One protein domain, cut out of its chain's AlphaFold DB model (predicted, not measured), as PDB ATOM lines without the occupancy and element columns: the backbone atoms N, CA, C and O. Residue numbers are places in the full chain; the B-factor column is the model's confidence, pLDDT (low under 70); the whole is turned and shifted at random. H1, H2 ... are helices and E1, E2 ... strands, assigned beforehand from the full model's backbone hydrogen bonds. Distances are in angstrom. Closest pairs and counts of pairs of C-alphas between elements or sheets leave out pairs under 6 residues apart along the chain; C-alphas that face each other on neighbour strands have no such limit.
ATOM      1  N   VAL A 303     -51.821   1.675 -11.743       49.69
ATOM      2  CA  VAL A 303     -51.495   0.369 -11.144       49.69
ATOM      3  C   VAL A 303     -51.083   0.543  -9.679       49.69
ATOM      4  O   VAL A 303     -51.562  -0.210  -8.836       49.69
ATOM      5  N   GLU A 304     -50.295   1.571  -9.354       51.78
ATOM      6  CA  GLU A 304     -49.913   1.922  -7.978       51.78
ATOM      7  C   GLU A 304     -51.127   2.313  -7.127       51.78
ATOM      8  O   GLU A 304     -51.306   1.766  -6.040       51.78
ATOM      9  N   ILE A 305     -52.021   3.167  -7.644       57.94
ATOM     10  CA  ILE A 305     -53.266   3.533  -6.942       57.94
ATOM     11  C   ILE A 305     -54.135   2.291  -6.687       57.94
ATOM     12  O   ILE A 305     -54.593   2.078  -5.565       57.94
ATOM     13  N   LYS A 306     -54.300   1.417  -7.689       59.56
ATOM     14  CA  LYS A 306     -55.041   0.154  -7.529       59.56
ATOM     15  C   LYS A 306     -54.374  -0.803  -6.540       59.56
ATOM     16  O   LYS A 306     -55.077  -1.553  -5.868       59.56
ATOM     17  N   MET A 307     -53.042  -0.807  -6.445       56.88
ATOM     18  CA  MET A 307     -52.330  -1.606  -5.448       56.88
ATOM     19  C   MET A 307     -52.533  -1.071  -4.032       56.88
ATOM     20  O   MET A 307     -52.714  -1.876  -3.125       56.88
ATOM     21  N   GLU A 308     -52.535   0.247  -3.824       65.44
ATOM     22  CA  GLU A 308     -52.811   0.832  -2.504       65.44
ATOM     23  C   GLU A 308     -54.267   0.621  -2.063       65.44
ATOM     24  O   GLU A 308     -54.520   0.237  -0.919       65.44
ATOM     25  N   GLU A 309     -55.233   0.775  -2.975       68.50
ATOM     26  CA  GLU A 309     -56.638   0.439  -2.710       68.50
ATOM     27  C   GLU A 309     -56.800  -1.046  -2.356       68.50
ATOM     28  O   GLU A 309     -57.435  -1.381  -1.354       68.50
ATOM     29  N   LEU A 310     -56.144  -1.937  -3.108       66.06
ATOM     30  CA  LEU A 310     -56.137  -3.368  -2.818       66.06
ATOM     31  C   LEU A 310     -55.509  -3.676  -1.452       66.06
ATOM     32  O   LEU A 310     -56.081  -4.453  -0.690       66.06
ATOM     33  N   LYS A 311     -54.360  -3.073  -1.114       66.62
ATOM     34  CA  LYS A 311     -53.711  -3.258   0.199       66.62
ATOM     35  C   LYS A 311     -54.684  -2.940   1.329       66.62
ATOM     36  O   LYS A 311     -54.786  -3.715   2.278       66.62
ATOM     37  N   LYS A 312     -55.424  -1.834   1.210       72.12
ATOM     38  CA  LYS A 312     -56.409  -1.419   2.210       72.12
ATOM     39  C   LYS A 312     -57.565  -2.413   2.329       72.12
ATOM     40  O   LYS A 312     -57.843  -2.879   3.431       72.12
ATOM     41  N   GLU A 313     -58.183  -2.797   1.212       70.75
ATOM     42  CA  GLU A 313     -59.277  -3.780   1.207       70.75
ATOM     43  C   GLU A 313     -58.851  -5.132   1.798       70.75
ATOM     44  O   GLU A 313     -59.611  -5.782   2.516       70.75
ATOM     45  N   MET A 314     -57.616  -5.556   1.530       66.44
ATOM     46  CA  MET A 314     -57.076  -6.807   2.053       66.44
ATOM     47  C   MET A 314     -56.809  -6.759   3.555       66.44
ATOM     48  O   MET A 314     -57.074  -7.741   4.248       66.44
ATOM     49  N   VAL A 315     -56.311  -5.631   4.069       67.31
ATOM     50  CA  VAL A 315     -56.164  -5.415   5.515       67.31
ATOM     51  C   VAL A 315     -57.530  -5.489   6.200       67.31
ATOM     52  O   VAL A 315     -57.667  -6.182   7.208       67.31
ATOM     53  N   ASP A 316     -58.551  -4.851   5.627       72.00
ATOM     54  CA  ASP A 316     -59.916  -4.877   6.162       72.00
ATOM     55  C   ASP A 316     -60.501  -6.299   6.156       72.00
ATOM     56  O   ASP A 316     -61.047  -6.755   7.168       72.00
ATOM     57  N   TYR A 317     -60.318  -7.049   5.062       70.00
ATOM     58  CA  TYR A 317     -60.739  -8.450   4.977       70.00
ATOM     59  C   TYR A 317     -60.047  -9.320   6.034       70.00
ATOM     60  O   TYR A 317     -60.721 -10.021   6.794       70.00
ATOM     61  N   VAL A 318     -58.716  -9.245   6.134       66.06
ATOM     62  CA  VAL A 318     -57.927 -10.013   7.109       66.06
ATOM     63  C   VAL A 318     -58.365  -9.710   8.541       66.06
ATOM     64  O   VAL A 318     -58.571 -10.638   9.327       66.06
ATOM     65  N   ASN A 319     -58.566  -8.432   8.868       66.69
ATOM     66  CA  ASN A 319     -59.053  -8.016  10.179       66.69
ATOM     67  C   ASN A 319     -60.453  -8.580  10.466       66.69
ATOM     68  O   ASN A 319     -60.703  -9.043  11.579       66.69
ATOM     69  N   SER A 320     -61.342  -8.619   9.468       75.62
ATOM     70  CA  SER A 320     -62.689  -9.190   9.618       75.62
ATOM     71  C   SER A 320     -62.700 -10.709   9.846       75.62
ATOM     72  O   SER A 320     -63.635 -11.230  10.451       75.62
ATOM     73  N   GLN A 321     -61.664 -11.427   9.390       71.31
ATOM     74  CA  GLN A 321     -61.562 -12.892   9.470       71.31
ATOM     75  C   GLN A 321     -60.574 -13.385  10.539       71.31
ATOM     76  O   GLN A 321     -60.311 -14.589  10.631       71.31
ATOM     77  N   ILE A 322     -60.014 -12.493  11.361       71.06
ATOM     78  CA  ILE A 322     -58.860 -12.810  12.211       71.06
ATOM     79  C   ILE A 322     -59.113 -13.951  13.209       71.06
ATOM     80  O   ILE A 322     -58.216 -14.754  13.468       71.06
ATOM     81  N   ASP A 323     -60.331 -14.085  13.732       72.00
ATOM     82  CA  ASP A 323     -60.673 -15.155  14.676       72.00
ATOM     83  C   ASP A 323     -60.792 -16.521  13.985       72.00
ATOM     84  O   ASP A 323     -60.302 -17.532  14.502       72.00
ATOM     85  N   THR A 324     -61.351 -16.551  12.773       74.31
ATOM     86  CA  THR A 324     -61.371 -17.740  11.910       74.31
ATOM     87  C   THR A 324     -59.944 -18.162  11.552       74.31
ATOM     88  O   THR A 324     -59.595 -19.341  11.661       74.31
ATOM     89  N   ILE A 325     -59.091 -17.194  11.212       71.44
ATOM     90  CA  ILE A 325     -57.673 -17.406  10.899       71.44
ATOM     91  C   ILE A 325     -56.921 -17.975  12.111       71.44
ATOM     92  O   ILE A 325     -56.242 -18.995  11.983       71.44
ATOM     93  N   LYS A 326     -57.097 -17.403  13.311       70.25
ATOM     94  CA  LYS A 326     -56.511 -17.919  14.568       70.25
ATOM     95  C   LYS A 326     -56.885 -19.376  14.819       70.25
ATOM     96  O   LYS A 326     -56.020 -20.190  15.157       70.25
ATOM     97  N   LYS A 327     -58.166 -19.715  14.652       77.00
ATOM     98  CA  LYS A 327     -58.669 -21.078  14.859       77.00
ATOM     99  C   LYS A 327     -58.057 -22.061  13.859       77.00
ATOM    100  O   LYS A 327     -57.589 -23.124  14.266       77.00
ATOM    101  N   ASN A 328     -58.017 -21.695  12.580       74.31
ATOM    102  CA  ASN A 328     -57.465 -22.541  11.520       74.31
ATOM    103  C   ASN A 328     -55.949 -22.728  11.671       74.31
ATOM    104  O   ASN A 328     -55.452 -23.850  11.574       74.31
ATOM    105  N   TYR A 329     -55.223 -21.660  12.003       76.69
ATOM    106  CA  TYR A 329     -53.779 -21.698  12.214       76.69
ATOM    107  C   TYR A 329     -53.362 -22.642  13.341       76.69
ATOM    108  O   TYR A 329     -52.428 -23.421  13.172       76.69
ATOM    109  N   ASN A 330     -54.054 -22.614  14.484       74.81
ATOM    110  CA  ASN A 330     -53.699 -23.457  15.630       74.81
ATOM    111  C   ASN A 330     -53.810 -24.961  15.329       74.81
ATOM    112  O   ASN A 330     -53.110 -25.765  15.949       74.81
ATOM    113  N   ASN A 331     -54.663 -25.334  14.375       76.19
ATOM    114  CA  ASN A 331     -54.759 -26.704  13.885       76.19
ATOM    115  C   ASN A 331     -53.693 -26.988  12.820       76.19
ATOM    116  O   ASN A 331     -53.043 -28.030  12.872       76.19
ATOM    117  N   ALA A 332     -53.472 -26.043  11.904       79.00
ATOM    118  CA  ALA A 332     -52.544 -26.195  10.788       79.00
ATOM    119  C   ALA A 332     -51.068 -26.210  11.211       79.00
ATOM    120  O   ALA A 332     -50.299 -27.003  10.688       79.00
ATOM    121  N   VAL A 333     -50.648 -25.392  12.181       80.62
ATOM    122  CA  VAL A 333     -49.229 -25.286  12.590       80.62
ATOM    123  C   VAL A 333     -48.671 -26.596  13.162       80.62
ATOM    124  O   VAL A 333     -47.463 -26.835  13.119       80.62
ATOM    125  N   LYS A 334     -49.555 -27.463  13.670       84.75
ATOM    126  CA  LYS A 334     -49.206 -28.787  14.201       84.75
ATOM    127  C   LYS A 334     -48.921 -29.805  13.098       84.75
ATOM    128  O   LYS A 334     -48.167 -30.744  13.326       84.75
ATOM    129  N   THR A 335     -49.530 -29.639  11.926       87.38
ATOM    130  CA  THR A 335     -49.437 -30.584  10.802       87.38
ATOM    131  C   THR A 335     -48.533 -30.073   9.686       87.38
ATOM    132  O   THR A 335     -47.849 -30.864   9.037       87.38
ATOM    133  N   LEU A 336     -48.482 -28.755   9.494       91.19
ATOM    134  CA  LEU A 336     -47.762 -28.083   8.427       91.19
ATOM    135  C   LEU A 336     -46.767 -27.058   9.006       91.19
ATOM    136  O   LEU A 336     -47.173 -26.103   9.674       91.19
ATOM    137  N   PRO A 337     -45.461 -27.223   8.736       91.62
ATOM    138  CA  PRO A 337     -44.456 -26.209   9.023       91.62
ATOM    139  C   PRO A 337     -44.748 -24.880   8.327       91.62
ATOM    140  O   PRO A 337     -45.080 -24.853   7.142       91.62
ATOM    141  N   MET A 338     -44.568 -23.779   9.058       89.06
ATOM    142  CA  MET A 338     -44.795 -22.422   8.558       89.06
ATOM    143  C   MET A 338     -43.456 -21.772   8.188       89.06
ATOM    144  O   MET A 338     -42.552 -21.772   9.029       89.06
ATOM    145  N   PRO A 339     -43.292 -21.242   6.962       90.12
ATOM    146  CA  PRO A 339     -42.087 -20.524   6.589       90.12
ATOM    147  C   PRO A 339     -42.034 -19.191   7.334       90.12
ATOM    148  O   PRO A 339     -43.061 -18.550   7.558       90.12
ATOM    149  N   VAL A 340     -40.823 -18.779   7.689       84.94
ATOM    150  CA  VAL A 340     -40.558 -17.458   8.274       84.94
ATOM    151  C   VAL A 340     -40.264 -16.400   7.220       84.94
ATOM    152  O   VAL A 340     -40.321 -15.219   7.528       84.94
ATOM    153  N   ASP A 341     -39.966 -16.814   5.986       83.81
ATOM    154  CA  ASP A 341     -39.716 -15.915   4.861       83.81
ATOM    155  C   ASP A 341     -40.029 -16.612   3.524       83.81
ATOM    156  O   ASP A 341     -39.858 -17.834   3.384       83.81
ATOM    157  N   ILE A 342     -40.502 -15.825   2.554       85.31
ATOM    158  CA  ILE A 342     -40.832 -16.248   1.191       85.31
ATOM    159  C   ILE A 342     -40.211 -15.265   0.202       85.31
ATOM    160  O   ILE A 342     -40.561 -14.091   0.174       85.31
ATOM    161  N   GLU A 343     -39.347 -15.768  -0.678       82.56
ATOM    162  CA  GLU A 343     -38.646 -14.952  -1.672       82.56
ATOM    163  C   GLU A 343     -38.994 -15.366  -3.107       82.56
ATOM    164  O   GLU A 343     -39.049 -16.557  -3.436       82.56
ATOM    165  N   VAL A 344     -39.114 -14.380  -4.004       76.25
ATOM    166  CA  VAL A 344     -39.158 -14.593  -5.461       76.25
ATOM    167  C   VAL A 344     -37.839 -14.144  -6.073       76.25
ATOM    168  O   VAL A 344     -37.419 -13.001  -5.908       76.25
ATOM    169  N   LYS A 345     -37.173 -15.025  -6.826       74.56
ATOM    170  CA  LYS A 345     -35.990 -14.637  -7.610       74.56
ATOM    171  C   LYS A 345     -36.429 -14.186  -8.997       74.56
ATOM    172  O   LYS A 345     -37.047 -14.970  -9.711       74.56
ATOM    173  N   LYS A 346     -36.030 -12.970  -9.396       52.06
ATOM    174  CA  LYS A 346     -36.487 -12.231 -10.597       52.06
ATOM    175  C   LYS A 346     -36.341 -12.926 -11.972       52.06
ATOM    176  O   LYS A 346     -36.715 -12.329 -12.963       52.06
ATOM    177  N   ASN A 347     -35.873 -14.175 -12.062       55.28
ATOM    178  CA  ASN A 347     -35.665 -14.905 -13.325       55.28
ATOM    179  C   ASN A 347     -36.201 -16.353 -13.320       55.28
ATOM    180  O   ASN A 347     -35.878 -17.132 -14.215       55.28
ATOM    181  N   ILE A 348     -36.974 -16.758 -12.305       58.00
ATOM    182  CA  ILE A 348     -37.547 -18.110 -12.229       58.00
ATOM    183  C   ILE A 348     -39.062 -17.985 -12.078       58.00
ATOM    184  O   ILE A 348     -39.577 -17.905 -10.965       58.00
ATOM    185  N   MET A 349     -39.766 -17.961 -13.212       59.50
ATOM    186  CA  MET A 349     -41.232 -17.893 -13.236       59.50
ATOM    187  C   MET A 349     -41.852 -19.060 -12.451       59.50
ATOM    188  O   MET A 349     -41.324 -20.179 -12.455       59.50
ATOM    189  N   ASN A 350     -42.988 -18.806 -11.794       68.44
ATOM    190  CA  ASN A 350     -43.780 -19.804 -11.069       68.44
ATOM    191  C   ASN A 350     -43.013 -20.578  -9.983       68.44
ATOM    192  O   ASN A 350     -43.326 -21.738  -9.709       68.44
ATOM    193  N   THR A 351     -41.972 -19.988  -9.388       79.19
ATOM    194  CA  THR A 351     -41.229 -20.615  -8.288       79.19
ATOM    195  C   THR A 351     -40.970 -19.615  -7.172       79.19
ATOM    196  O   THR A 351     -40.423 -18.543  -7.413       79.19
ATOM    197  N   ILE A 352     -41.285 -20.008  -5.940       86.06
ATOM    198  CA  ILE A 352     -40.924 -19.252  -4.734       86.06
ATOM    199  C   ILE A 352     -39.962 -20.066  -3.867       86.06
ATOM    200  O   ILE A 352     -39.954 -21.303  -3.903       86.06
ATOM    201  N   PHE A 353     -39.133 -19.366  -3.103       89.31
ATOM    202  CA  PHE A 353     -38.194 -19.935  -2.145       89.31
ATOM    203  C   PHE A 353     -38.748 -19.746  -0.741       89.31
ATOM    204  O   PHE A 353     -39.130 -18.646  -0.369       89.31
ATOM    205  N   LEU A 354     -38.787 -20.827   0.027       92.38
ATOM    206  CA  LEU A 354     -39.298 -20.861   1.389       92.38
ATOM    207  C   LEU A 354     -38.123 -20.996   2.351       92.38
ATOM    208  O   LEU A 354     -37.253 -21.850   2.135       92.38
ATOM    209  N   LYS A 355     -38.125 -20.206   3.423       92.88
ATOM    210  CA  LYS A 355     -37.171 -20.337   4.527       92.88
ATOM    211  C   LYS A 355     -37.893 -20.738   5.803       92.88
ATOM    212  O   LYS A 355     -38.938 -20.187   6.131       92.88
ATOM    213  N   PHE A 356     -37.305 -21.670   6.537       93.69
ATOM    214  CA  PHE A 356     -37.796 -22.142   7.825       93.69
ATOM    215  C   PHE A 356     -36.687 -22.023   8.867       93.69
ATOM    216  O   PHE A 356     -35.509 -22.225   8.556       93.69
ATOM    217  N   GLU A 357     -37.068 -21.738  10.105       93.44
ATOM    218  CA  GLU A 357     -36.158 -21.685  11.246       93.44
ATOM    219  C   GLU A 357     -36.666 -22.577  12.384       93.44
ATOM    220  O   GLU A 357     -37.835 -22.962  12.445       93.44
ATOM    221  N   CYS A 358     -35.771 -22.913  13.303       94.12
ATOM    222  CA  CYS A 358     -36.089 -23.699  14.481       94.12
ATOM    223  C   CYS A 358     -36.936 -22.888  15.468       94.12
ATOM    224  O   CYS A 358     -36.521 -21.824  15.930       94.12
ATOM    225  N   ALA A 359     -38.098 -23.415  15.870       90.75
ATOM    226  CA  ALA A 359     -38.968 -22.768  16.853       90.75
ATOM    227  C   ALA A 359     -38.261 -22.573  18.207       90.75
ATOM    228  O   ALA A 359     -38.374 -21.510  18.817       90.75
ATOM    229  N   MET A 360     -37.464 -23.556  18.626       88.06
ATOM    230  CA  MET A 360     -36.751 -23.572  19.900       88.06
ATOM    231  C   MET A 360     -35.240 -23.497  19.651       88.06
ATOM    232  O   MET A 360     -34.573 -24.514  19.476       88.06
ATOM    233  N   CYS A 361     -34.690 -22.284  19.607       84.00
ATOM    234  CA  CYS A 361     -33.251 -22.047  19.486       84.00
ATOM    235  C   CYS A 361     -32.655 -21.842  20.888       84.00
ATOM    236  O   CYS A 361     -32.569 -20.715  21.363       84.00
ATOM    237  N   LYS A 362     -32.332 -22.939  21.591       73.12
ATOM    238  CA  LYS A 362     -31.849 -22.891  22.988       73.12
ATOM    239  C   LYS A 362     -30.342 -22.613  23.117       73.12
ATOM    240  O   LYS A 362     -29.943 -22.025  24.114       73.12
ATOM    241  N   ASN A 363     -29.534 -22.986  22.117       67.31
ATOM    242  CA  ASN A 363     -28.065 -22.956  22.182       67.31
ATOM    243  C   ASN A 363     -27.439 -22.258  20.958       67.31
ATOM    244  O   ASN A 363     -28.080 -22.112  19.916       67.31
ATOM    245  N   THR A 364     -26.150 -21.914  21.054       72.31
ATOM    246  CA  THR A 364     -25.285 -21.490  19.929       72.31
ATOM    247  C   THR A 364     -25.075 -22.579  18.870       72.31
ATOM    248  O   THR A 364     -24.519 -22.310  17.815       72.31
ATOM    249  N   GLU A 365     -25.514 -23.809  19.138       84.44
ATOM    250  CA  GLU A 365     -25.364 -24.968  18.248       84.44
ATOM    251  C   GLU A 365     -26.581 -25.196  17.334       84.44
ATOM    252  O   GLU A 365     -26.617 -26.161  16.569       84.44
ATOM    253  N   CYS A 366     -27.614 -24.350  17.406       91.25
ATOM    254  CA  CYS A 366     -28.771 -24.498  16.530       91.25
ATOM    255  C   CYS A 366     -28.377 -24.219  15.075       91.25
ATOM    256  O   CYS A 366     -28.124 -23.078  14.704       91.25
ATOM    257  N   ILE A 367     -28.396 -25.257  14.234       91.00
ATOM    258  CA  ILE A 367     -28.075 -25.125  12.803       91.00
ATOM    259  C   ILE A 367     -29.035 -24.142  12.128       91.00
ATOM    260  O   ILE A 367     -28.615 -23.268  11.383       91.00
ATOM    261  N   TYR A 368     -30.332 -24.258  12.415       94.25
ATOM    262  CA  TYR A 368     -31.372 -23.467  11.757       94.25
ATOM    263  C   TYR A 368     -31.877 -22.330  12.648       94.25
ATOM    264  O   TYR A 368     -33.086 -22.190  12.850       94.25
ATOM    265  N   ALA A 369     -30.961 -21.567  13.245       91.50
ATOM    266  CA  ALA A 369     -31.301 -20.468  14.147       91.50
ATOM    267  C   ALA A 369     -32.053 -19.320  13.448       91.50
ATOM    268  O   ALA A 369     -32.813 -18.605  14.102       91.50
ATOM    269  N   GLY A 370     -31.882 -19.176  12.130       90.25
ATOM    270  CA  GLY A 370     -32.580 -18.191  11.312       90.25
ATOM    271  C   GLY A 370     -32.427 -16.772  11.848       90.25
ATOM    272  O   GLY A 370     -31.319 -16.305  12.094       90.25
ATOM    273  N   THR A 371     -33.553 -16.092  12.057       86.81
ATOM    274  CA  THR A 371     -33.578 -14.697  12.529       86.81
ATOM    275  C   THR A 371     -33.178 -14.529  13.997       86.81
ATOM    276  O   THR A 371     -32.902 -13.414  14.437       86.81
ATOM    277  N   LYS A 372     -33.126 -15.620  14.772       87.56
ATOM    278  CA  LYS A 372     -32.860 -15.584  16.221       87.56
ATOM    279  C   LYS A 372     -31.379 -15.428  16.559       87.56
ATOM    280  O   LYS A 372     -31.057 -15.152  17.713       87.56
ATOM    281  N   GLN A 373     -30.485 -15.630  15.592       87.06
ATOM    282  CA  GLN A 373     -29.042 -15.450  15.747       87.06
ATOM    283  C   GLN A 373     -28.485 -14.717  14.530       87.06
ATOM    284  O   GLN A 373     -28.840 -15.020  13.393       87.06
ATOM    285  N   GLU A 374     -27.600 -13.752  14.763       84.12
ATOM    286  CA  GLU A 374     -26.932 -13.034  13.680       84.12
ATOM    287  C   GLU A 374     -26.095 -14.013  12.840       84.12
ATOM    288  O   GLU A 374     -25.274 -14.759  13.371       84.12
ATOM    289  N   GLY A 375     -26.350 -14.055  11.529       85.19
ATOM    290  CA  GLY A 375     -25.734 -15.033  10.626       85.19
ATOM    291  C   GLY A 375     -26.306 -16.455  10.715       85.19
ATOM    292  O   GLY A 375     -25.756 -17.356  10.083       85.19
ATOM    293  N   GLY A 376     -27.396 -16.671  11.460       87.00
ATOM    294  CA  GLY A 376     -28.052 -17.971  11.588       87.00
ATOM    295  C   GLY A 376     -28.541 -18.525  10.248       87.00
ATOM    296  O   GLY A 376     -29.076 -17.799   9.403       87.00
ATOM    297  N   GLU A 377     -28.380 -19.834  10.035       93.38
ATOM    298  CA  GLU A 377     -28.862 -20.462   8.807       93.38
ATOM    299  C   GLU A 377     -30.371 -20.727   8.860       93.38
ATOM    300  O   GLU A 377     -30.988 -20.865   9.917       93.38
ATOM    301  N   PHE A 378     -30.971 -20.834   7.676       94.38
ATOM    302  CA  PHE A 378     -32.356 -21.249   7.489       94.38
ATOM    303  C   PHE A 378     -32.375 -22.574   6.746       94.38
ATOM    304  O   PHE A 378     -31.569 -22.790   5.836       94.38
ATOM    305  N   PHE A 379     -33.363 -23.414   7.032       96.25
ATOM    306  CA  PHE A 379     -33.699 -24.478   6.101       96.25
ATOM    307  C   PHE A 379     -34.379 -23.849   4.883       96.25
ATOM    308  O   PHE A 379     -35.384 -23.152   5.023       96.25
ATOM    309  N   LYS A 380     -33.834 -24.085   3.688       94.94
ATOM    310  CA  LYS A 380     -34.312 -23.478   2.440       94.94
ATOM    311  C   LYS A 380     -34.856 -24.549   1.506       94.94
ATOM    312  O   LYS A 380     -34.204 -25.562   1.271       94.94
ATOM    313  N   THR A 381     -36.016 -24.300   0.914       95.50
ATOM    314  CA  THR A 381     -36.561 -25.129  -0.170       95.50
ATOM    315  C   THR A 381     -37.239 -24.256  -1.221       95.50
ATOM    316  O   THR A 381     -37.455 -23.068  -1.001       95.50
ATOM    317  N   LYS A 382     -37.551 -24.822  -2.385       93.31
ATOM    318  CA  LYS A 382     -38.276 -24.134  -3.459       93.31
ATOM    319  C   LYS A 382     -39.565 -24.875  -3.785       93.31
ATOM    320  O   LYS A 382     -39.637 -26.091  -3.626       93.31
ATOM    321  N   THR A 383     -40.561 -24.150  -4.272       92.19
ATOM    322  CA  THR A 383     -41.870 -24.711  -4.618       92.19
ATOM    323  C   THR A 383     -42.465 -24.052  -5.848       92.19
ATOM    324  O   THR A 383     -42.204 -22.880  -6.113       92.19
ATOM    325  N   ARG A 384     -43.292 -24.815  -6.565       87.56
ATOM    326  CA  ARG A 384     -44.176 -24.324  -7.630       87.56
ATOM    327  C   ARG A 384     -45.622 -24.145  -7.162       87.56
ATOM    328  O   ARG A 384     -46.451 -23.639  -7.907       87.56
ATOM    329  N   GLU A 385     -45.933 -24.529  -5.925       90.25
ATOM    330  CA  GLU A 385     -47.266 -24.414  -5.325       90.25
ATOM    331  C   GLU A 385     -47.496 -23.002  -4.755       90.25
ATOM    332  O   GLU A 385     -47.835 -22.835  -3.582       90.25
ATOM    333  N   VAL A 386     -47.277 -21.976  -5.587       85.06
ATOM    334  CA  VAL A 386     -47.248 -20.555  -5.191       85.06
ATOM    335  C   VAL A 386     -48.525 -20.160  -4.452       85.06
ATOM    336  O   VAL A 386     -48.464 -19.702  -3.316       85.06
ATOM    337  N   ASN A 387     -49.687 -20.439  -5.046       85.81
ATOM    338  CA  ASN A 387     -50.989 -20.054  -4.496       85.81
ATOM    339  C   ASN A 387     -51.209 -20.611  -3.079       85.81
ATOM    340  O   ASN A 387     -51.679 -19.907  -2.189       85.81
ATOM    341  N   LYS A 388     -50.829 -21.873  -2.846       90.75
ATOM    342  CA  LYS A 388     -51.040 -22.553  -1.559       90.75
ATOM    343  C   LYS A 388     -50.122 -21.991  -0.480       90.75
ATOM    344  O   LYS A 388     -50.561 -21.758   0.639       90.75
ATOM    345  N   TRP A 389     -48.867 -21.714  -0.822       90.62
ATOM    346  CA  TRP A 389     -47.931 -21.087   0.109       90.62
ATOM    347  C   TRP A 389     -48.253 -19.617   0.377       90.62
ATOM    348  O   TRP A 389     -48.072 -19.174   1.507       90.62
ATOM    349  N   CYS A 390     -48.812 -18.881  -0.586       84.25
ATOM    350  CA  CYS A 390     -49.343 -17.538  -0.344       84.25
ATOM    351  C   CYS A 390     -50.533 -17.563   0.630       84.25
ATOM    352  O   CYS A 390     -50.560 -16.744   1.548       84.25
ATOM    353  N   LYS A 391     -51.452 -18.541   0.520       86.19
ATOM    354  CA  LYS A 391     -52.506 -18.763   1.532       86.19
ATOM    355  C   LYS A 391     -51.927 -19.076   2.915       86.19
ATOM    356  O   LYS A 391     -52.459 -18.639   3.929       86.19
ATOM    357  N   VAL A 392     -50.838 -19.842   2.987       86.50
ATOM    358  CA  VAL A 392     -50.162 -20.114   4.266       86.50
ATOM    359  C   VAL A 392     -49.570 -18.833   4.844       86.50
ATOM    360  O   VAL A 392     -49.844 -18.496   5.994       86.50
ATOM    361  N   ALA A 393     -48.799 -18.103   4.040       81.19
ATOM    362  CA  ALA A 393     -48.119 -16.883   4.451       81.19
ATOM    363  C   ALA A 393     -49.106 -15.826   4.944       81.19
ATOM    364  O   ALA A 393     -48.894 -15.251   6.006       81.19
ATOM    365  N   SER A 394     -50.220 -15.638   4.229       76.81
ATOM    366  CA  SER A 394     -51.284 -14.714   4.625       76.81
ATOM    367  C   SER A 394     -51.782 -14.978   6.039       76.81
ATOM    368  O   SER A 394     -51.874 -14.055   6.836       76.81
ATOM    369  N   ASN A 395     -51.993 -16.245   6.400       74.44
ATOM    370  CA  ASN A 395     -52.443 -16.613   7.737       74.44
ATOM    371  C   ASN A 395     -51.369 -16.378   8.802       74.44
ATOM    372  O   ASN A 395     -51.700 -15.974   9.914       74.44
ATOM    373  N   VAL A 396     -50.091 -16.589   8.479       71.69
ATOM    374  CA  VAL A 396     -48.981 -16.270   9.393       71.69
ATOM    375  C   VAL A 396     -48.891 -14.753   9.625       71.69
ATOM    376  O   VAL A 396     -48.745 -14.324  10.773       71.69
ATOM    377  N   PHE A 397     -49.052 -13.941   8.569       68.75
ATOM    378  CA  PHE A 397     -49.066 -12.474   8.645       68.75
ATOM    379  C   PHE A 397     -50.196 -11.950   9.526       68.75
ATOM    380  O   PHE A 397     -49.951 -11.156  10.436       68.75
ATOM    381  N   SER A 398     -51.416 -12.449   9.316       65.56
ATOM    382  CA  SER A 398     -52.619 -12.056  10.061       65.56
ATOM    383  C   SER A 398     -52.521 -12.289  11.571       65.56
ATOM    384  O   SER A 398     -53.301 -11.734  12.340       65.56
ATOM    385  N   LEU A 399     -51.580 -13.123  12.020       64.56
ATOM    386  CA  LEU A 399     -51.400 -13.479  13.428       64.56
ATOM    387  C   LEU A 399     -50.275 -12.715  14.119       64.56
ATOM    388  O   LEU A 399     -50.001 -12.982  15.289       64.56
ATOM    389  N   GLY A 400     -49.616 -11.790  13.415       59.31
ATOM    390  CA  GLY A 400     -48.546 -10.968  13.978       59.31
ATOM    391  C   GLY A 400     -47.324 -11.775  14.422       59.31
ATOM    392  O   GLY A 400     -46.514 -11.280  15.200       59.31
ATOM    393  N   LYS A 401     -47.170 -13.020  13.945       58.25
ATOM    394  CA  LYS A 401     -46.054 -13.912  14.305       58.25
ATOM    395  C   LYS A 401     -44.783 -13.697  13.465       58.25
ATOM    396  O   LYS A 401     -43.879 -14.516  13.540       58.25
ATOM    397  N   SER A 402     -44.703 -12.546  12.785       50.91
ATOM    398  CA  SER A 402     -43.553 -12.006  12.039       50.91
ATOM    399  C   SER A 402     -43.118 -12.811  10.804       50.91
ATOM    400  O   SER A 402     -42.569 -13.900  10.922       50.91
ATOM    401  N   VAL A 403     -43.276 -12.199   9.624       51.56
ATOM    402  CA  VAL A 403     -42.665 -12.626   8.342       51.56
ATOM    403  C   VAL A 403     -42.059 -11.426   7.567       51.56
ATOM    404  O   VAL A 403     -41.202 -11.608   6.716       51.56
ATOM    405  N   PHE A 404     -42.397 -10.177   7.921       48.47
ATOM    406  CA  PHE A 404     -41.688  -8.955   7.513       48.47
ATOM    407  C   PHE A 404     -41.552  -8.050   8.745       48.47
ATOM    408  O   PHE A 404     -42.483  -7.972   9.547       48.47
ATOM    409  N   ALA A 405     -40.418  -7.372   8.929       41.44
ATOM    410  CA  ALA A 405     -40.310  -6.324   9.941       41.44
ATOM    411  C   ALA A 405     -41.201  -5.141   9.514       41.44
ATOM    412  O   ALA A 405     -40.817  -4.373   8.638       41.44
ATOM    413  N   GLY A 406     -42.414  -5.025  10.065       50.34
ATOM    414  CA  GLY A 406     -43.357  -3.968   9.686       50.34
ATOM    415  C   GLY A 406     -44.792  -4.198  10.163       50.34
ATOM    416  O   GLY A 406     -45.093  -5.202  10.809       50.34
ATOM    417  N   ASP A 407     -45.673  -3.243   9.857       55.91
ATOM    418  CA  ASP A 407     -47.115  -3.384  10.065       55.91
ATOM    419  C   ASP A 407     -47.730  -4.443   9.120       55.91
ATOM    420  O   ASP A 407     -47.145  -4.848   8.111       55.91
ATOM    421  N   VAL A 408     -48.928  -4.929   9.464       59.34
ATOM    422  CA  VAL A 408     -49.647  -5.968   8.699       59.34
ATOM    423  C   VAL A 408     -49.900  -5.535   7.245       59.34
ATOM    424  O   VAL A 408     -49.903  -6.378   6.346       59.34
ATOM    425  N   GLY A 409     -50.062  -4.231   6.996       57.97
ATOM    426  CA  GLY A 409     -50.304  -3.678   5.664       57.97
ATOM    427  C   GLY A 409     -49.087  -3.795   4.746       57.97
ATOM    428  O   GLY A 409     -49.207  -4.284   3.622       57.97
ATOM    429  N   GLY A 410     -47.900  -3.437   5.235       62.66
ATOM    430  CA  GLY A 410     -46.641  -3.581   4.503       62.66
ATOM    431  C   GLY A 410     -46.310  -5.043   4.197       62.66
ATOM    432  O   GLY A 410     -45.833  -5.370   3.105       62.66
ATOM    433  N   ALA A 411     -46.640  -5.943   5.122       64.69
ATOM    434  CA  ALA A 411     -46.427  -7.374   4.958       64.69
ATOM    435  C   ALA A 411     -47.349  -7.998   3.889       64.69
ATOM    436  O   ALA A 411     -46.885  -8.745   3.024       64.69
ATOM    437  N   LEU A 412     -48.639  -7.641   3.893       66.69
ATOM    438  CA  LEU A 412     -49.586  -8.055   2.852       66.69
ATOM    439  C   LEU A 412     -49.239  -7.449   1.487       66.69
ATOM    440  O   LEU A 412     -49.336  -8.145   0.478       66.69
ATOM    441  N   GLY A 413     -48.776  -6.197   1.454       66.75
ATOM    442  CA  GLY A 413     -48.282  -5.555   0.235       66.75
ATOM    443  C   GLY A 413     -47.094  -6.297  -0.381       66.75
ATOM    444  O   GLY A 413     -47.095  -6.571  -1.579       66.75
ATOM    445  N   SER A 414     -46.131  -6.703   0.448       71.62
ATOM    446  CA  SER A 414     -44.958  -7.475   0.012       71.62
ATOM    447  C   SER A 414     -45.342  -8.874  -0.492       71.62
ATOM    448  O   SER A 414     -44.784  -9.370  -1.476       71.62
ATOM    449  N   LEU A 415     -46.340  -9.514   0.132       73.69
ATOM    450  CA  LEU A 415     -46.886 -10.789  -0.340       73.69
ATOM    451  C   LEU A 415     -47.648 -10.639  -1.670       73.69
ATOM    452  O   LEU A 415     -47.524 -11.510  -2.531       73.69
ATOM    453  N   ALA A 416     -48.399  -9.550  -1.857       72.56
ATOM    454  CA  ALA A 416     -49.093  -9.248  -3.112       72.56
ATOM    455  C   ALA A 416     -48.097  -9.081  -4.262       72.56
ATOM    456  O   ALA A 416     -48.253  -9.685  -5.321       72.56
ATOM    457  N   GLU A 417     -47.031  -8.315  -4.026       72.38
ATOM    458  CA  GLU A 417     -45.958  -8.118  -4.996       72.38
ATOM    459  C   GLU A 417     -45.264  -9.447  -5.335       72.38
ATOM    460  O   GLU A 417     -45.070  -9.778  -6.504       72.38
ATOM    461  N   THR A 418     -44.968 -10.261  -4.317       72.00
ATOM    462  CA  THR A 418     -44.425 -11.623  -4.465       72.00
ATOM    463  C   THR A 418     -45.334 -12.489  -5.341       72.00
ATOM    464  O   THR A 418     -44.856 -13.163  -6.255       72.00
ATOM    465  N   PHE A 419     -46.647 -12.455  -5.112       74.12
ATOM    466  CA  PHE A 419     -47.612 -13.215  -5.902       74.12
ATOM    467  C   PHE A 419     -47.674 -12.740  -7.359       74.12
ATOM    468  O   PHE A 419     -47.565 -13.565  -8.266       74.12
ATOM    469  N   CYS A 420     -47.794 -11.431  -7.593       71.38
ATOM    470  CA  CYS A 420     -47.826 -10.851  -8.939       71.38
ATOM    471  C   CYS A 420     -46.542 -11.171  -9.722       71.38
ATOM    472  O   CYS A 420     -46.603 -11.617 -10.867       71.38
ATOM    473  N   ASN A 421     -45.380 -11.035  -9.077       69.88
ATOM    474  CA  ASN A 421     -44.085 -11.358  -9.679       69.88
ATOM    475  C   ASN A 421     -43.958 -12.850 -10.016       69.88
ATOM    476  O   ASN A 421     -43.330 -13.213 -11.011       69.88
ATOM    477  N   ALA A 422     -44.537 -13.728  -9.196       61.00
ATOM    478  CA  ALA A 422     -44.474 -15.166  -9.419       61.00
ATOM    479  C   ALA A 422     -45.411 -15.643 -10.541       61.00
ATOM    480  O   ALA A 422     -45.062 -16.616 -11.210       61.00
ATOM    481  N   THR A 423     -46.557 -14.979 -10.748       65.94
ATOM    482  CA  THR A 423     -47.603 -15.394 -11.703       65.94
ATOM    483  C   THR A 423     -47.557 -14.674 -13.053       65.94
ATOM    484  O   THR A 423     -48.129 -15.188 -14.010       65.94
ATOM    485  N   SER A 424     -46.828 -13.554 -13.171       58.31
ATOM    486  CA  SER A 424     -46.681 -12.783 -14.427       58.31
ATOM    487  C   SER A 424     -48.019 -12.355 -15.056       58.31
ATOM    488  O   SER A 424     -48.145 -12.301 -16.277       58.31
ATOM    489  N   ASP A 425     -49.029 -12.098 -14.226       58.00
ATOM    490  CA  ASP A 425     -50.400 -11.834 -14.659       58.00
ATOM    491  C   ASP A 425     -50.768 -10.352 -14.495       58.00
ATOM    492  O   ASP A 425     -50.696  -9.806 -13.391       58.00
ATOM    493  N   ASP A 426     -51.233  -9.720 -15.577       54.03
ATOM    494  CA  ASP A 426     -51.758  -8.346 -15.592       54.03
ATOM    495  C   ASP A 426     -53.015  -8.183 -14.702       54.03
ATOM    496  O   ASP A 426     -53.394  -7.069 -14.335       54.03
ATOM    497  N   GLN A 427     -53.667  -9.292 -14.319       60.00
ATOM    498  CA  GLN A 427     -54.735  -9.350 -13.314       60.00
ATOM    499  C   GLN A 427     -54.271  -9.866 -11.943       60.00
ATOM    500  O   GLN A 427     -55.112 -10.152 -11.087       60.00
ATOM    501  N   GLY A 428     -52.959  -9.944 -11.692       65.19
ATOM    502  CA  GLY A 428     -52.372 -10.530 -10.481       65.19
ATOM    503  C   GLY A 428     -52.980 -10.001  -9.181       65.19
ATOM    504  O   GLY A 428     -53.287 -10.781  -8.286       65.19
ATOM    505  N   ALA A 429     -53.292  -8.704  -9.125       63.06
ATOM    506  CA  ALA A 429     -54.013  -8.062  -8.024       63.06
ATOM    507  C   ALA A 429     -55.408  -8.668  -7.754       63.06
ATOM    508  O   ALA A 429     -55.756  -8.962  -6.611       63.06
ATOM    509  N   LYS A 430     -56.212  -8.892  -8.803       68.38
ATOM    510  CA  LYS A 430     -57.559  -9.476  -8.683       68.38
ATOM    511  C   LYS A 430     -57.502 -10.950  -8.303       68.38
ATOM    512  O   LYS A 430     -58.287 -11.393  -7.471       68.38
ATOM    513  N   HIS A 431     -56.573 -11.702  -8.888       72.81
ATOM    514  CA  HIS A 431     -56.399 -13.114  -8.554       72.81
ATOM    515  C   HIS A 431     -55.851 -13.308  -7.146       72.81
ATOM    516  O   HIS A 431     -56.303 -14.205  -6.442       72.81
ATOM    517  N   PHE A 432     -54.942 -12.442  -6.702       74.00
ATOM    518  CA  PHE A 432     -54.472 -12.439  -5.324       74.00
ATOM    519  C   PHE A 432     -55.610 -12.147  -4.345       74.00
ATOM    520  O   PHE A 432     -55.745 -12.849  -3.347       74.00
ATOM    521  N   LYS A 433     -56.478 -11.175  -4.660       74.00
ATOM    522  CA  LYS A 433     -57.684 -10.896  -3.868       74.00
ATOM    523  C   LYS A 433     -58.584 -12.126  -3.756       74.00
ATOM    524  O   LYS A 433     -58.868 -12.567  -2.648       74.00
ATOM    525  N   ALA A 434     -58.965 -12.713  -4.892       79.94
ATOM    526  CA  ALA A 434     -59.819 -13.898  -4.927       79.94
ATOM    527  C   ALA A 434     -59.208 -15.065  -4.132       79.94
ATOM    528  O   ALA A 434     -59.893 -15.704  -3.342       79.94
ATOM    529  N   LEU A 435     -57.896 -15.286  -4.269       80.56
ATOM    530  CA  LEU A 435     -57.163 -16.321  -3.541       80.56
ATOM    531  C   LEU A 435     -57.225 -16.140  -2.018       80.56
ATOM    532  O   LEU A 435     -57.208 -17.124  -1.280       80.56
ATOM    533  N   MET A 436     -57.244 -14.895  -1.549       76.50
ATOM    534  CA  MET A 436     -57.262 -14.564  -0.123       76.50
ATOM    535  C   MET A 436     -58.668 -14.607   0.463       76.50
ATOM    536  O   MET A 436     -58.807 -14.837   1.659       76.50
ATOM    537  N   GLU A 437     -59.687 -14.427  -0.377       77.81
ATOM    538  CA  GLU A 437     -61.095 -14.605  -0.020       77.81
ATOM    539  C   GLU A 437     -61.507 -16.086   0.055       77.81
ATOM    540  O   GLU A 437     -62.519 -16.420   0.679       77.81
ATOM    541  N   GLU A 438     -60.730 -16.988  -0.553       78.81
ATOM    542  CA  GLU A 438     -60.954 -18.429  -0.464       78.81
ATOM    543  C   GLU A 438     -60.758 -18.964   0.970       78.81
ATOM    544  O   GLU A 438     -59.912 -18.475   1.725       78.81
ATOM    545  N   PRO A 439     -61.480 -20.039   1.351       76.81
ATOM    546  CA  PRO A 439     -61.239 -20.733   2.608       76.81
ATOM    547  C   PRO A 439     -59.770 -21.140   2.778       76.81
ATOM    548  O   PRO A 439     -59.055 -21.416   1.805       76.81
ATOM    549  N   PHE A 440     -59.339 -21.243   4.040       78.88
ATOM    550  CA  PHE A 440     -58.019 -21.780   4.368       78.88
ATOM    551  C   PHE A 440     -57.812 -23.168   3.742       78.88
ATOM    552  O   PHE A 440     -58.783 -23.865   3.446       78.88
ATOM    553  N   LEU A 441     -56.544 -23.562   3.562       83.88
ATOM    554  CA  LEU A 441     -56.145 -24.788   2.869       83.88
ATOM    555  C   LEU A 441     -57.055 -25.979   3.190       83.88
ATOM    556  O   LEU A 441     -57.170 -26.389   4.351       83.88
ATOM    557  N   THR A 442     -57.615 -26.584   2.147       86.94
ATOM    558  CA  THR A 442     -58.306 -27.871   2.245       86.94
ATOM    559  C   THR A 442     -57.324 -28.966   2.668       86.94
ATOM    560  O   THR A 442     -56.118 -28.853   2.438       86.94
ATOM    561  N   SER A 443     -57.821 -30.074   3.226       85.44
ATOM    562  CA  SER A 443     -56.967 -31.208   3.619       85.44
ATOM    563  C   SER A 443     -56.086 -31.698   2.464       85.44
ATOM    564  O   SER A 443     -54.891 -31.903   2.640       85.44
ATOM    565  N   SER A 444     -56.646 -31.766   1.250       88.44
ATOM    566  CA  SER A 444     -55.900 -32.177   0.054       88.44
ATOM    567  C   SER A 444     -54.775 -31.208  -0.328       88.44
ATOM    568  O   SER A 444     -53.735 -31.625  -0.836       88.44
ATOM    569  N   GLU A 445     -54.959 -29.907  -0.085       89.81
ATOM    570  CA  GLU A 445     -53.919 -28.909  -0.320       89.81
ATOM    571  C   GLU A 445     -52.824 -29.004   0.742       89.81
ATOM    572  O   GLU A 445     -51.647 -28.943   0.391       89.81
ATOM    573  N   GLN A 446     -53.194 -29.217   2.009       88.94
ATOM    574  CA  GLN A 446     -52.235 -29.437   3.096       88.94
ATOM    575  C   GLN A 446     -51.369 -30.672   2.832       88.94
ATOM    576  O   GLN A 446     -50.145 -30.588   2.934       88.94
ATOM    577  N   ASP A 447     -51.971 -31.783   2.403       89.19
ATOM    578  CA  ASP A 447     -51.246 -33.014   2.086       89.19
ATOM    579  C   ASP A 447     -50.215 -32.801   0.971       89.19
ATOM    580  O   ASP A 447     -49.085 -33.284   1.069       89.19
ATOM    581  N   ARG A 448     -50.554 -32.020  -0.064       92.06
ATOM    582  CA  ARG A 448     -49.604 -31.667  -1.134       92.06
ATOM    583  C   ARG A 448     -48.415 -30.870  -0.609       92.06
ATOM    584  O   ARG A 448     -47.280 -31.160  -0.983       92.06
ATOM    585  N   LEU A 449     -48.653 -29.899   0.272       94.06
ATOM    586  CA  LEU A 449     -47.570 -29.122   0.879       94.06
ATOM    587  C   LEU A 449     -46.684 -29.993   1.782       94.06
ATOM    588  O   LEU A 449     -45.459 -29.868   1.755       94.06
ATOM    589  N   ILE A 450     -47.277 -30.922   2.533       93.81
ATOM    590  CA  ILE A 450     -46.539 -31.883   3.363       93.81
ATOM    591  C   ILE A 450     -45.681 -32.809   2.495       93.81
ATOM    592  O   ILE A 450     -44.511 -33.024   2.812       93.81
ATOM    593  N   LEU A 451     -46.223 -33.345   1.398       93.31
ATOM    594  CA  LEU A 451     -45.467 -34.182   0.461       93.31
ATOM    595  C   LEU A 451     -44.261 -33.428  -0.103       93.31
ATOM    596  O   LEU A 451     -43.145 -33.941  -0.055       93.31
ATOM    597  N   GLN A 452     -44.453 -32.173  -0.509       94.56
ATOM    598  CA  GLN A 452     -43.369 -31.316  -0.981       94.56
ATOM    599  C   GLN A 452     -42.272 -31.117   0.085       94.56
ATOM    600  O   GLN A 452     -41.078 -31.142  -0.218       94.56
ATOM    601  N   LEU A 453     -42.647 -30.940   1.355       95.44
ATOM    602  CA  LEU A 453     -41.683 -30.817   2.454       95.44
ATOM    603  C   LEU A 453     -40.970 -32.140   2.775       95.44
ATOM    604  O   LEU A 453     -39.790 -32.124   3.138       95.44
ATOM    605  N   ARG A 454     -41.641 -33.287   2.607       94.94
ATOM    606  CA  ARG A 454     -41.014 -34.617   2.708       94.94
ATOM    607  C   ARG A 454     -39.977 -34.821   1.611       94.94
ATOM    608  O   ARG A 454     -38.856 -35.217   1.917       94.94
ATOM    609  N   GLU A 455     -40.309 -34.481   0.369       94.19
ATOM    610  CA  GLU A 455     -39.376 -34.528  -0.766       94.19
ATOM    611  C   GLU A 455     -38.160 -33.619  -0.541       94.19
ATOM    612  O   GLU A 455     -37.024 -34.008  -0.816       94.19
ATOM    613  N   ALA A 456     -38.379 -32.442   0.051       94.88
ATOM    614  CA  ALA A 456     -37.313 -31.527   0.445       94.88
ATOM    615  C   ALA A 456     -36.488 -32.013   1.653       94.88
ATOM    616  O   ALA A 456     -35.513 -31.360   2.017       94.88
ATOM    617  N   LYS A 457     -36.844 -33.145   2.277       95.81
ATOM    618  CA  LYS A 457     -36.216 -33.688   3.496       95.81
ATOM    619  C   LYS A 457     -36.328 -32.762   4.713       95.81
ATOM    620  O   LYS A 457     -35.520 -32.862   5.636       95.81
ATOM    621  N   TYR A 458     -37.343 -31.895   4.757       95.81
ATOM    622  CA  TYR A 458     -37.590 -31.006   5.897       95.81
ATOM    623  C   TYR A 458     -37.750 -31.801   7.199       95.81
ATOM    624  O   TYR A 458     -37.060 -31.553   8.186       95.81
ATOM    625  N   PHE A 459     -38.593 -32.834   7.176       94.50
ATOM    626  CA  PHE A 459     -38.895 -33.660   8.349       94.50
ATOM    627  C   PHE A 459     -37.729 -34.553   8.807       94.50
ATOM    628  O   PHE A 459     -37.774 -35.099   9.901       94.50
ATOM    629  N   ASN A 460     -36.644 -34.654   8.029       93.19
ATOM    630  CA  ASN A 460     -35.406 -35.287   8.501       93.19
ATOM    631  C   ASN A 460     -34.651 -34.379   9.481       93.19
ATOM    632  O   ASN A 460     -33.808 -34.849  10.244       93.19
ATOM    633  N   SER A 461     -34.917 -33.073   9.404       94.00
ATOM    634  CA  SER A 461     -34.256 -32.047  10.199       94.00
ATOM    635  C   SER A 461     -35.134 -31.513  11.322       94.00
ATOM    636  O   SER A 461     -34.577 -31.056  12.313       94.00
ATOM    637  N   PHE A 462     -36.462 -31.572  11.198       95.50
ATOM    638  CA  PHE A 462     -37.401 -30.962  12.143       95.50
ATOM    639  C   PHE A 462     -38.469 -31.942  12.634       95.50
ATOM    640  O   PHE A 462     -39.006 -32.722  11.851       95.50
ATOM    641  N   SER A 463     -38.850 -31.815  13.907       93.88
ATOM    642  CA  SER A 463     -40.019 -32.467  14.509       93.88
ATOM    643  C   SER A 463     -40.891 -31.437  15.230       93.88
ATOM    644  O   SER A 463     -40.387 -30.438  15.745       93.88
ATOM    645  N   PHE A 464     -42.208 -31.637  15.246       93.25
ATOM    646  CA  PHE A 464     -43.098 -30.755  15.999       93.25
ATOM    647  C   PHE A 464     -42.959 -31.028  17.499       93.25
ATOM    648  O   PHE A 464     -43.073 -32.171  17.935       93.25
ATOM    649  N   GLN A 465     -42.744 -29.976  18.287       92.75
ATOM    650  CA  GLN A 465     -42.648 -30.049  19.743       92.75
ATOM    651  C   GLN A 465     -43.798 -29.266  20.367       92.75
ATOM    652  O   GLN A 465     -43.923 -28.056  20.163       92.75
ATOM    653  N   ALA A 466     -44.629 -29.956  21.152       88.19
ATOM    654  CA  ALA A 466     -45.795 -29.355  21.797       88.19
ATOM    655  C   ALA A 466     -45.403 -28.236  22.777       88.19
ATOM    656  O   ALA A 466     -46.069 -27.206  22.816       88.19
ATOM    657  N   GLU A 467     -44.285 -28.399  23.493       87.00
ATOM    658  CA  GLU A 467     -43.745 -27.402  24.429       87.00
ATOM    659  C   GLU A 467     -43.377 -26.082  23.741       87.00
ATOM    660  O   GLU A 467     -43.642 -25.004  24.262       87.00
ATOM    661  N   ALA A 468     -42.781 -26.167  22.547       84.56
ATOM    662  CA  ALA A 468     -42.425 -25.005  21.735       84.56
ATOM    663  C   ALA A 468     -43.610 -24.479  20.909       84.56
ATOM    664  O   ALA A 468     -43.499 -23.427  20.279       84.56
ATOM    665  N   ASN A 469     -44.707 -25.245  20.853       85.88
ATOM    666  CA  ASN A 469     -45.807 -25.094  19.905       85.88
ATOM    667  C   ASN A 469     -45.307 -24.825  18.469       85.88
ATOM    668  O   ASN A 469     -45.774 -23.910  17.787       85.88
ATOM    669  N   GLY A 470     -44.300 -25.585  18.034       90.06
ATOM    670  CA  GLY A 470     -43.607 -25.319  16.780       90.06
ATOM    671  C   GLY A 470     -42.632 -26.413  16.367       90.06
ATOM    672  O   GLY A 470     -42.385 -27.375  17.095       90.06
ATOM    673  N   TRP A 471     -42.076 -26.256  15.168       93.94
ATOM    674  CA  TRP A 471     -41.146 -27.210  14.571       93.94
ATOM    675  C   TRP A 471     -39.720 -26.943  15.047       93.94
ATOM    676  O   TRP A 471     -39.175 -25.858  14.852       93.94
ATOM    677  N   VAL A 472     -39.111 -27.935  15.689       93.75
ATOM    678  CA  VAL A 472     -37.796 -27.837  16.327       93.75
ATOM    679  C   VAL A 472     -36.813 -28.742  15.605       93.75
ATOM    680  O   VAL A 472     -37.145 -29.871  15.241       93.75
ATOM    681  N   CYS A 473     -35.603 -28.240  15.370       93.69
ATOM    682  CA  CYS A 473     -34.581 -29.009  14.683       93.69
ATOM    683  C   CYS A 473     -33.991 -30.118  15.569       93.69
ATOM    684  O   CYS A 473     -33.932 -29.983  16.792       93.69
ATOM    685  N   TYR A 474     -33.500 -31.186  14.941       90.69
ATOM    686  CA  TYR A 474     -32.961 -32.375  15.616       90.69
ATOM    687  C   TYR A 474     -31.758 -32.097  16.527       90.69
ATOM    688  O   TYR A 474     -31.465 -32.898  17.407       90.69
TER     689      TYR A 474
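What this domain is: This is residues 303 to 474 of the 497 residues of the protein "Armadillo-type fold" of Pseudocohnilembus persalinus (UniProt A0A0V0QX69). What shape do these atoms make? A small three-stranded sheet, E1 E2 E3, stands next to a cluster of four helices, in which H3 and H4 run side by side as a hairpin with H5 packed on both and H1 packed on H4 and H5. H2 packs on the end of H3, H6 runs past the E3 edge of the sheet, and the hairpin E4 E5 lies at the far end of the domain from H1. What is it built of, and how large is it? The printed part has 172 residues with six named helices and five named strands, in the order H1 H2 E1 E2 E3 H3 H4 H5 H6 E4 E5; the class is mixed, and both sheets are antiparallel. It is compact, with a radius of gyration of the C-alphas of 15.9 A, and rounded, spanning 47 by 38 by 34 A.

How they stand to each other: How is the larger sheet made? E1, residues 341 to 343, E2, residues 352 to 356, and E3, residues 379 to 383, form a meander, each strand the antiparallel neighbour of the one before. N 343 and O 353 of the hairpin E1 and E2 are within hydrogen-bond range at 2.9 A, as are N 354 and O 381 of the hairpin E2 and E3 at 2.8 A. Which helices reach it? H3, residues 386 to 398, H4, residues 408 to 423, and H6, residues 443 to 455, are on the sheet but only graze it; the closest C-alphas of E2 and H3 are those of Ile 352 and Val 386, 6.5 A apart. How do the helices meet? H3 and H4 touch as a helical hairpin, opposite ways at a shallow tilt of 3 degrees, closest at the C-alphas of Phe 397 and Val 408, 6.5 A. H1, residues 303 to 320, touches H5, residues 428 to 437, the same way at a shallow tilt of 5 degrees, closest at the C-alphas of Met 307 and Ala 429, 7.2 A. H2, residues 322 to 332, touches residues 395 to 398 alone of H3, closest at the C-alphas of Ile 325 and Asn 395, 6.2 A. What of the second sheet and the helix backbones? E4, residues 462 to 465, and E5, residues 470 to 473, form an antiparallel hairpin, with N 472 and O 463 within hydrogen-bond range at 2.8 A. Every O i to N i+4 pair is within range in H1, H3, H4, H5 and H6, and 6 of 7 in H2.

Where its parts are: Where do the elements begin and end? H1 begins at C-alpha 303, (-51.495, 0.369, -11.144), and E5 ends at C-alpha 473, (-34.581, -29.009, 14.683). How long are the longer ones? From first to last C-alpha H1 measures 25.5 A, H4 22.6 A, H6 18.4 A and H3 18.3 A.

The domain as a whole: Is the printed part continuous? It has no cut, and the link E2 to E3, residues 357 to 378, is long. Where is confidence low? The mean pLDDT of the printed part is 78.3, and 46 residues are under 70, among them residues 303 to 311, 397 to 413 and 421 to 430.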